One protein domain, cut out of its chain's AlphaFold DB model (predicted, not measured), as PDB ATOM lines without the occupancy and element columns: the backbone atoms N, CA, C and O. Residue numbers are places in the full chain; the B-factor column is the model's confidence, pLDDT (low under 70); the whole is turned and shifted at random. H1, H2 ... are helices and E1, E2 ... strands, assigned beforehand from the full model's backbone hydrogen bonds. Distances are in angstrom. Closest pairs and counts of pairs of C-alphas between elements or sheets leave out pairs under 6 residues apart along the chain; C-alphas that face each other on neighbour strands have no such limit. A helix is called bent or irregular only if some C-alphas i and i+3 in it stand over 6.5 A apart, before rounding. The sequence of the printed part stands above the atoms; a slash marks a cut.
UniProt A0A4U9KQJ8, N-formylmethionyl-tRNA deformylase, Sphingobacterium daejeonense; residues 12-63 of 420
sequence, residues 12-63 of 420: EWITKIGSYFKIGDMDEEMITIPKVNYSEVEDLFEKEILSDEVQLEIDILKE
ATOM      1  N   GLU A  12      43.119 -10.269  -7.673       73.31
ATOM      2  CA  GLU A  12      42.101 -11.166  -8.230       73.31
ATOM      3  C   GLU A  12      40.688 -10.791  -7.771       73.31
ATOM      4  O   GLU A  12      39.752 -10.775  -8.571       73.31
ATOM      5  N   TRP A  13      40.534 -10.419  -6.498       69.81
ATOM      6  CA  TRP A  13      39.258  -9.975  -5.943       69.81
ATOM      7  C   TRP A  13      38.872  -8.609  -6.489       69.81
ATOM      8  O   TRP A  13      37.723  -8.419  -6.863       69.81
ATOM      9  N   ILE A  14      39.823  -7.680  -6.613       72.69
ATOM     10  CA  ILE A  14      39.581  -6.373  -7.244       72.69
ATOM     11  C   ILE A  14      39.128  -6.560  -8.697       72.69
ATOM     12  O   ILE A  14      38.198  -5.894  -9.147       72.69
ATOM     13  N   THR A  15      39.741  -7.495  -9.421       73.00
ATOM     14  CA  THR A  15      39.417  -7.777 -10.823       73.00
ATOM     15  C   THR A  15      38.037  -8.422 -10.961       73.00
ATOM     16  O   THR A  15      37.237  -7.968 -11.781       73.00
ATOM     17  N   LYS A  16      37.734  -9.430 -10.131       69.25
ATOM     18  CA  LYS A  16      36.444 -10.137 -10.120       69.25
ATOM     19  C   LYS A  16      35.303  -9.250  -9.619       69.25
ATOM     20  O   LYS A  16      34.231  -9.237 -10.201       69.25
ATOM     21  N   ILE A  17      35.517  -8.466  -8.567       70.75
ATOM     22  CA  ILE A  17      34.511  -7.523  -8.061       70.75
ATOM     23  C   ILE A  17      34.311  -6.377  -9.061       70.75
ATOM     24  O   ILE A  17      33.187  -5.967  -9.345       70.75
ATOM     25  N   GLY A  18      35.406  -5.899  -9.658       70.81
ATOM     26  CA  GLY A  18      35.385  -4.840 -10.656       70.81
ATOM     27  C   GLY A  18      34.623  -5.198 -11.932       70.81
ATOM     28  O   GLY A  18      34.147  -4.286 -12.605       70.81
ATOM     29  N   SER A  19      34.474  -6.479 -12.289       72.69
ATOM     30  CA  SER A  19      33.660  -6.869 -13.445       72.69
ATOM     31  C   SER A  19      32.157  -6.751 -13.176       72.69
ATOM     32  O   SER A  19      31.451  -6.274 -14.064       72.69
ATOM     33  N   TYR A  20      31.674  -7.039 -11.962       71.56
ATOM     34  CA  TYR A  20      30.261  -6.832 -11.597       71.56
ATOM     35  C   TYR A  20      29.860  -5.349 -11.673       71.56
ATOM     36  O   TYR A  20      28.841  -5.009 -12.271       71.56
ATOM     37  N   PHE A  21      30.709  -4.445 -11.173       70.62
ATOM     38  CA  PHE A  21      30.466  -2.994 -11.241       70.62
ATOM     39  C   PHE A  21      30.580  -2.395 -12.650       70.62
ATOM     40  O   PHE A  21      30.170  -1.258 -12.875       70.62
ATOM     41  N   LYS A  22      31.151  -3.123 -13.616       69.12
ATOM     42  CA  LYS A  22      31.207  -2.671 -15.015       69.12
ATOM     43  C   LYS A  22      29.904  -2.918 -15.768       69.12
ATOM     44  O   LYS A  22      29.642  -2.201 -16.733       69.12
ATOM     45  N   ILE A  23      29.137  -3.932 -15.369       71.56
ATOM     46  CA  ILE A  23      27.982  -4.421 -16.132       71.56
ATOM     47  C   ILE A  23      26.627  -4.080 -15.509       71.56
ATOM     48  O   ILE A  23      25.614  -4.197 -16.201       71.56
ATOM     49  N   GLY A  24      26.602  -3.668 -14.239       69.88
ATOM     50  CA  GLY A  24      25.385  -3.317 -13.518       69.88
ATOM     51  C   GLY A  24      25.444  -1.939 -12.869       69.88
ATOM     52  O   GLY A  24      26.519  -1.431 -12.548       69.88
ATOM     53  N   ASP A  25      24.269  -1.350 -12.676       70.25
ATOM     54  CA  ASP A  25      24.080  -0.106 -11.939       70.25
ATOM     55  C   ASP A  25      23.833  -0.436 -10.459       70.25
ATOM     56  O   ASP A  25      23.030  -1.314 -10.132       70.25
ATOM     57  N   MET A  26      24.544   0.248  -9.563       68.12
ATOM     58  CA  MET A  26      24.414   0.061  -8.118       68.12
ATOM     59  C   MET A  26      23.302   0.962  -7.575       68.12
ATOM     60  O   MET A  26      23.369   2.181  -7.739       68.12
ATOM     61  N   ASP A  27      22.319   0.360  -6.914       69.38
ATOM     62  CA  ASP A  27      21.260   1.051  -6.183       69.38
ATOM     63  C   ASP A  27      21.285   0.588  -4.722       69.38
ATOM     64  O   ASP A  27      21.019  -0.578  -4.431       69.38
ATOM     65  N   GLU A  28      21.676   1.494  -3.824       74.31
ATOM     66  CA  GLU A  28      21.906   1.264  -2.388       74.31
ATOM     67  C   GLU A  28      22.788   0.038  -2.071       74.31
ATOM     68  O   GLU A  28      24.009   0.169  -1.969       74.31
ATOM     69  N   GLU A  29      22.180  -1.141  -1.920       78.81
ATOM     70  CA  GLU A  29      22.827  -2.413  -1.563       78.81
ATOM     71  C   GLU A  29      22.734  -3.481  -2.672       78.81
ATOM     72  O   GLU A  29      23.254  -4.586  -2.514       78.81
ATOM     73  N   MET A  30      22.088  -3.180  -3.805       78.00
ATOM     74  CA  MET A  30      21.898  -4.121  -4.913       78.00
ATOM     75  C   MET A  30      22.598  -3.658  -6.192       78.00
ATOM     76  O   MET A  30      22.607  -2.478  -6.538       78.00
ATOM     77  N   ILE A  31      23.159  -4.612  -6.939       78.94
ATOM     78  CA  ILE A  31      23.641  -4.385  -8.305       78.94
ATOM     79  C   ILE A  31      22.562  -4.874  -9.264       78.94
ATOM     80  O   ILE A  31      22.230  -6.058  -9.293       78.94
ATOM     81  N   THR A  32      22.030  -3.963 -10.071       82.50
ATOM     82  CA  THR A  32      21.045  -4.276 -11.106       82.50
ATOM     83  C   THR A  32      21.745  -4.412 -12.450       82.50
ATOM     84  O   THR A  32      22.380  -3.478 -12.933       82.50
ATOM     85  N   ILE A  33      21.659  -5.592 -13.064       84.25
ATOM     86  CA  ILE A  33      22.253  -5.842 -14.380       84.25
ATOM     87  C   ILE A  33      21.151  -5.729 -15.436       84.25
ATOM     88  O   ILE A  33      20.163  -6.466 -15.376       84.25
ATOM     89  N   PRO A  34      21.288  -4.827 -16.418       85.56
ATOM     90  CA  PRO A  34      20.335  -4.725 -17.511       85.56
ATOM     91  C   PRO A  34      20.252  -6.039 -18.294       85.56
ATOM     92  O   PRO A  34      21.269  -6.556 -18.745       85.56
ATOM     93  N   LYS A  35      19.031  -6.532 -18.537       87.12
ATOM     94  CA  LYS A  35      18.750  -7.785 -19.274       87.12
ATOM     95  C   LYS A  35      19.460  -7.888 -20.632       87.12
ATOM     96  O   LYS A  35      19.745  -8.976 -21.116       87.12
ATOM     97  N   VAL A  36      19.752  -6.751 -21.258       86.44
ATOM     98  CA  VAL A  36      20.479  -6.683 -22.532       86.44
ATOM     99  C   VAL A  36      21.917  -7.231 -22.438       86.44
ATOM    100  O   VAL A  36      22.468  -7.642 -23.451       86.44
ATOM    101  N   ASN A  37      22.494  -7.297 -21.233       85.31
ATOM    102  CA  ASN A  37      23.823  -7.847 -20.941       85.31
ATOM    103  C   ASN A  37      23.763  -9.343 -20.555       85.31
ATOM    104  O   ASN A  37      24.526  -9.805 -19.709       85.31
ATOM    105  N   TYR A  38      22.818 -10.105 -21.121       85.06
ATOM    106  CA  TYR A  38      22.605 -11.523 -20.786       85.06
ATOM    107  C   TYR A  38      23.846 -12.393 -21.045       85.06
ATOM    108  O   TYR A  38      24.087 -13.341 -20.303       85.06
ATOM    109  N   SER A  39      24.656 -12.053 -22.056       82.88
ATOM    110  CA  SER A  39      25.937 -12.715 -22.324       82.88
ATOM    111  C   SER A  39      26.908 -12.581 -21.155       82.88
ATOM    112  O   SER A  39      27.518 -13.557 -20.737       82.88
ATOM    113  N   GLU A  40      27.015 -11.380 -20.590       81.12
ATOM    114  CA  GLU A  40      27.931 -11.078 -19.498       81.12
ATOM    115  C   GLU A  40      27.474 -11.690 -18.171       81.12
ATOM    116  O   GLU A  40      28.317 -12.022 -17.343       81.12
ATOM    117  N   VAL A  41      26.163 -11.850 -17.956       82.44
ATOM    118  CA  VAL A  41      25.637 -12.523 -16.755       82.44
ATOM    119  C   VAL A  41      26.138 -13.966 -16.694       82.44
ATOM    120  O   VAL A  41      26.615 -14.407 -15.656       82.44
ATOM    121  N   GLU A  42      26.106 -14.702 -17.798       77.75
ATOM    122  CA  GLU A  42      26.581 -16.088 -17.787       77.75
ATOM    123  C   GLU A  42      28.098 -16.209 -17.616       77.75
ATOM    124  O   GLU A  42      28.569 -17.113 -16.933       77.75
ATOM    125  N   ASP A  43      28.866 -15.279 -18.187       79.62
ATOM    126  CA  ASP A  43      30.323 -15.267 -18.027       79.62
ATOM    127  C   ASP A  43      30.746 -14.947 -16.577       79.62
ATOM    128  O   ASP A  43      31.838 -15.323 -16.143       79.62
ATOM    129  N   LEU A  44      29.907 -14.224 -15.823       76.75
ATOM    130  CA  LEU A  44      30.227 -13.716 -14.484       76.75
ATOM    131  C   LEU A  44      29.641 -14.527 -13.328       76.75
ATOM    132  O   LEU A  44      30.155 -14.424 -12.205       76.75
ATOM    133  N   PHE A  45      28.579 -15.290 -13.568       79.81
ATOM    134  CA  PHE A  45      27.895 -16.073 -12.546       79.81
ATOM    135  C   PHE A  45      27.954 -17.562 -12.881       79.81
ATOM    136  O   PHE A  45      27.589 -17.993 -13.971       79.81
ATOM    137  N   GLU A  46      28.383 -18.368 -11.910       78.31
ATOM    138  CA  GLU A  46      28.259 -19.823 -12.000       78.31
ATOM    139  C   GLU A  46      26.772 -20.196 -12.063       78.31
ATOM    140  O   GLU A  46      25.952 -19.601 -11.361       78.31
ATOM    141  N   LYS A  47      26.413 -21.190 -12.890       74.56
ATOM    142  CA  LYS A  47      25.005 -21.573 -13.113       74.56
ATOM    143  C   LYS A  47      24.258 -21.851 -11.809       74.56
ATOM    144  O   LYS A  47      23.110 -21.461 -11.671       74.56
ATOM    145  N   GLU A  48      24.938 -22.443 -10.835       76.06
ATOM    146  CA  GLU A  48      24.401 -22.812  -9.519       76.06
ATOM    147  C   GLU A  48      23.978 -21.606  -8.658       76.06
ATOM    148  O   GLU A  48      23.196 -21.762  -7.723       76.06
ATOM    149  N   ILE A  49      24.476 -20.403  -8.970       82.62
ATOM    150  CA  ILE A  49      24.127 -19.149  -8.284       82.62
ATOM    151  C   ILE A  49      22.855 -18.529  -8.884       82.62
ATOM    152  O   ILE A  49      22.143 -17.782  -8.210       82.62
ATOM    153  N   LEU A  50      22.556 -18.824 -10.151       83.75
ATOM    154  CA  LEU A  50      21.405 -18.280 -10.864       83.75
ATOM    155  C   LEU A  50      20.153 -19.110 -10.563       83.75
ATOM    156  O   LEU A  50      20.181 -20.335 -10.620       83.75
ATOM    157  N   SER A  51      19.023 -18.451 -10.309       87.50
ATOM    158  CA  SER A  51      17.726 -19.137 -10.228       87.50
ATOM    159  C   SER A  51      17.387 -19.831 -11.552       87.50
ATOM    160  O   SER A  51      17.681 -19.272 -12.611       87.50
ATOM    161  N   ASP A  52      16.677 -20.958 -11.500       88.19
ATOM    162  CA  ASP A  52      16.253 -21.719 -12.689       88.19
ATOM    163  C   ASP A  52      15.532 -20.851 -13.742       88.19
ATOM    164  O   ASP A  52      15.751 -21.011 -14.940       88.19
ATOM    165  N   GLU A  53      14.715 -19.887 -13.301       89.06
ATOM    166  CA  GLU A  53      14.006 -18.945 -14.184       89.06
ATOM    167  C   GLU A  53      14.969 -18.081 -15.015       89.06
ATOM    168  O   GLU A  53      14.790 -17.927 -16.222       89.06
ATOM    169  N   VAL A  54      16.022 -17.560 -14.378       87.50
ATOM    170  CA  VAL A  54      17.056 -16.735 -15.024       87.50
ATOM    171  C   VAL A  54      17.909 -17.576 -15.968       87.50
ATOM    172  O   VAL A  54      18.226 -17.121 -17.063       87.50
ATOM    173  N   GLN A  55      18.253 -18.808 -15.581       87.62
ATOM    174  CA  GLN A  55      18.991 -19.719 -16.459       87.62
ATOM    175  C   GLN A  55      18.201 -20.007 -17.743       87.62
ATOM    176  O   GLN A  55      18.735 -19.850 -18.840       87.62
ATOM    177  N   LEU A  56      16.911 -20.337 -17.610       89.94
ATOM    178  CA  LEU A  56      16.031 -20.581 -18.752       89.94
ATOM    179  C   LEU A  56      15.909 -19.342 -19.651       89.94
ATOM    180  O   LEU A  56      15.930 -19.455 -20.877       89.94
ATOM    181  N   GLU A  57      15.785 -18.154 -19.059       90.38
ATOM    182  CA  GLU A  57      15.705 -16.906 -19.815       90.38
ATOM    183  C   GLU A  57      16.998 -16.609 -20.589       90.38
ATOM    184  O   GLU A  57      16.929 -16.211 -21.754       90.38
ATOM    185  N   ILE A  58      18.170 -16.835 -19.984       89.25
ATOM    186  CA  ILE A  58      19.471 -16.678 -20.652       89.25
ATOM    187  C   ILE A  58      19.603 -17.657 -21.822       89.25
ATOM    188  O   ILE A  58      19.997 -17.238 -22.912       89.25
ATOM    189  N   ASP A  59      19.232 -18.925 -21.630       90.00
ATOM    190  CA  ASP A  59      19.298 -19.947 -22.679       90.00
ATOM    191  C   ASP A  59      18.411 -19.570 -23.881       90.00
ATOM    192  O   ASP A  59      18.868 -19.612 -25.028       90.00
ATOM    193  N   ILE A  60      17.180 -19.099 -23.627       91.75
ATOM    194  CA  ILE A  60      16.274 -18.595 -24.673       91.75
ATOM    195  C   ILE A  60      16.900 -17.403 -25.402       91.75
ATOM    196  O   ILE A  60      16.932 -17.372 -26.632       91.75
ATOM    197  N   LEU A  61      17.415 -16.412 -24.668       91.62
ATOM    198  CA  LEU A  61      18.030 -15.230 -25.279       91.62
ATOM    199  C   LEU A  61      19.249 -15.601 -26.127       91.62
ATOM    200  O   LEU A  61      19.418 -15.060 -27.216       91.62
ATOM    201  N   LYS A  62      20.081 -16.542 -25.678       88.88
ATOM    202  CA  LYS A  62      21.236 -17.017 -26.445       88.88
ATOM    203  C   LYS A  62      20.836 -17.685 -27.747       88.88
ATOM    204  O   LYS A  62      21.452 -17.405 -28.775       88.88
ATOM    205  N   GLU A  63      19.832 -18.552 -27.709       90.62
ATOM    206  CA  GLU A  63      19.332 -19.213 -28.909       90.62
ATOM    207  C   GLU A  63      18.766 -18.180 -29.890       90.62
ATOM    208  O   GLU A  63      19.185 -18.129 -31.051       90.62
TER     209      GLU A  63
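What this domain is: This is residues 12 to 63 of the 420 residues of the protein "N-formylmethionyl-tRNA deformylase" of Sphingobacterium daejeonense (UniProt A0A4U9KQJ8). A short hairpin, E1 and E2, forms the base of an open U whose two arms are the helices H1 and H2, running opposite ways with a gap between their centres. The third helix, H3, crosses H2 on the side away from H1, with H2 in the middle of the three helices. The printed part has 52 residues with three named helices and two named strands, in the order H1, E1, E2, H2, H3; the two-stranded sheet, order E1 - E2, is antiparallel, and the class is mostly helix. The whole is only just compact, close to loose, with a radius of gyration of the C-alphas of 11.5 A and spans of 31 by 24 by 16 A.

Where its parts are: Strand E1 covers residues 25 to 27, beginning at C-alpha 25 (24.080, -0.106, -11.939), and measures 6.5 A from first to last C-alpha. Strand E2, residues 30 to 32, measures 6.3 A. Helix H1, residues 12 to 23, measures 17.5 A and begins at C-alpha 12 (42.101, -11.166, -8.230). Helix H2, residues 35 to 44, measures 13.8 A; it is irregular, with C-alphas 36 and 39 8.1 A apart. Helix H3, residues 52 to 63, measures 16.7 A and ends at C-alpha 63 (19.332, -19.213, -28.909).

How they stand to each other: E1 and E2 are a hairpin of antiparallel strands, their directions at 145 degrees. The C-alphas of Met 26 and Ile 31 face each other at 4.5 A. N 25 and O 32 are within hydrogen-bond range at 2.9 A, as are N 32 and O 25 at 2.8 A. H1 touches H2 with residues 19 to 23 alone, the closest C-alphas being those of Ile 23 and Asn 37, 7.2 A apart. The two helices run opposite ways at a shallow tilt of 12 degrees, centre to centre 13.8 A. H3 touches H2 with residues 58 to 62 alone; the closest C-alphas are those of Tyr 38 and Ile 58, 6.0 A apart. Their lines are about perpendicular, at 75 degrees. H1 and H3 are apart, and H3 is apart from E1 and E2. In H3 every O i to N i+4 pair is within hydrogen-bond range; in H1 it is 6 of 8 and in H2 4 of 6.

The domain as a whole: The two C-alphas farthest apart, those of Glu 28 and Glu 63, are 33.6 A from each other. The printed part has no cut. The links H1 to E1, E1 to E2 and E2 to H2 are tight, and the link H2 to H3, with 7 residues, is short. The mean pLDDT of the printed part is 79.9, with residues 13, 16, 22, 24 and 26 to 27 under 70.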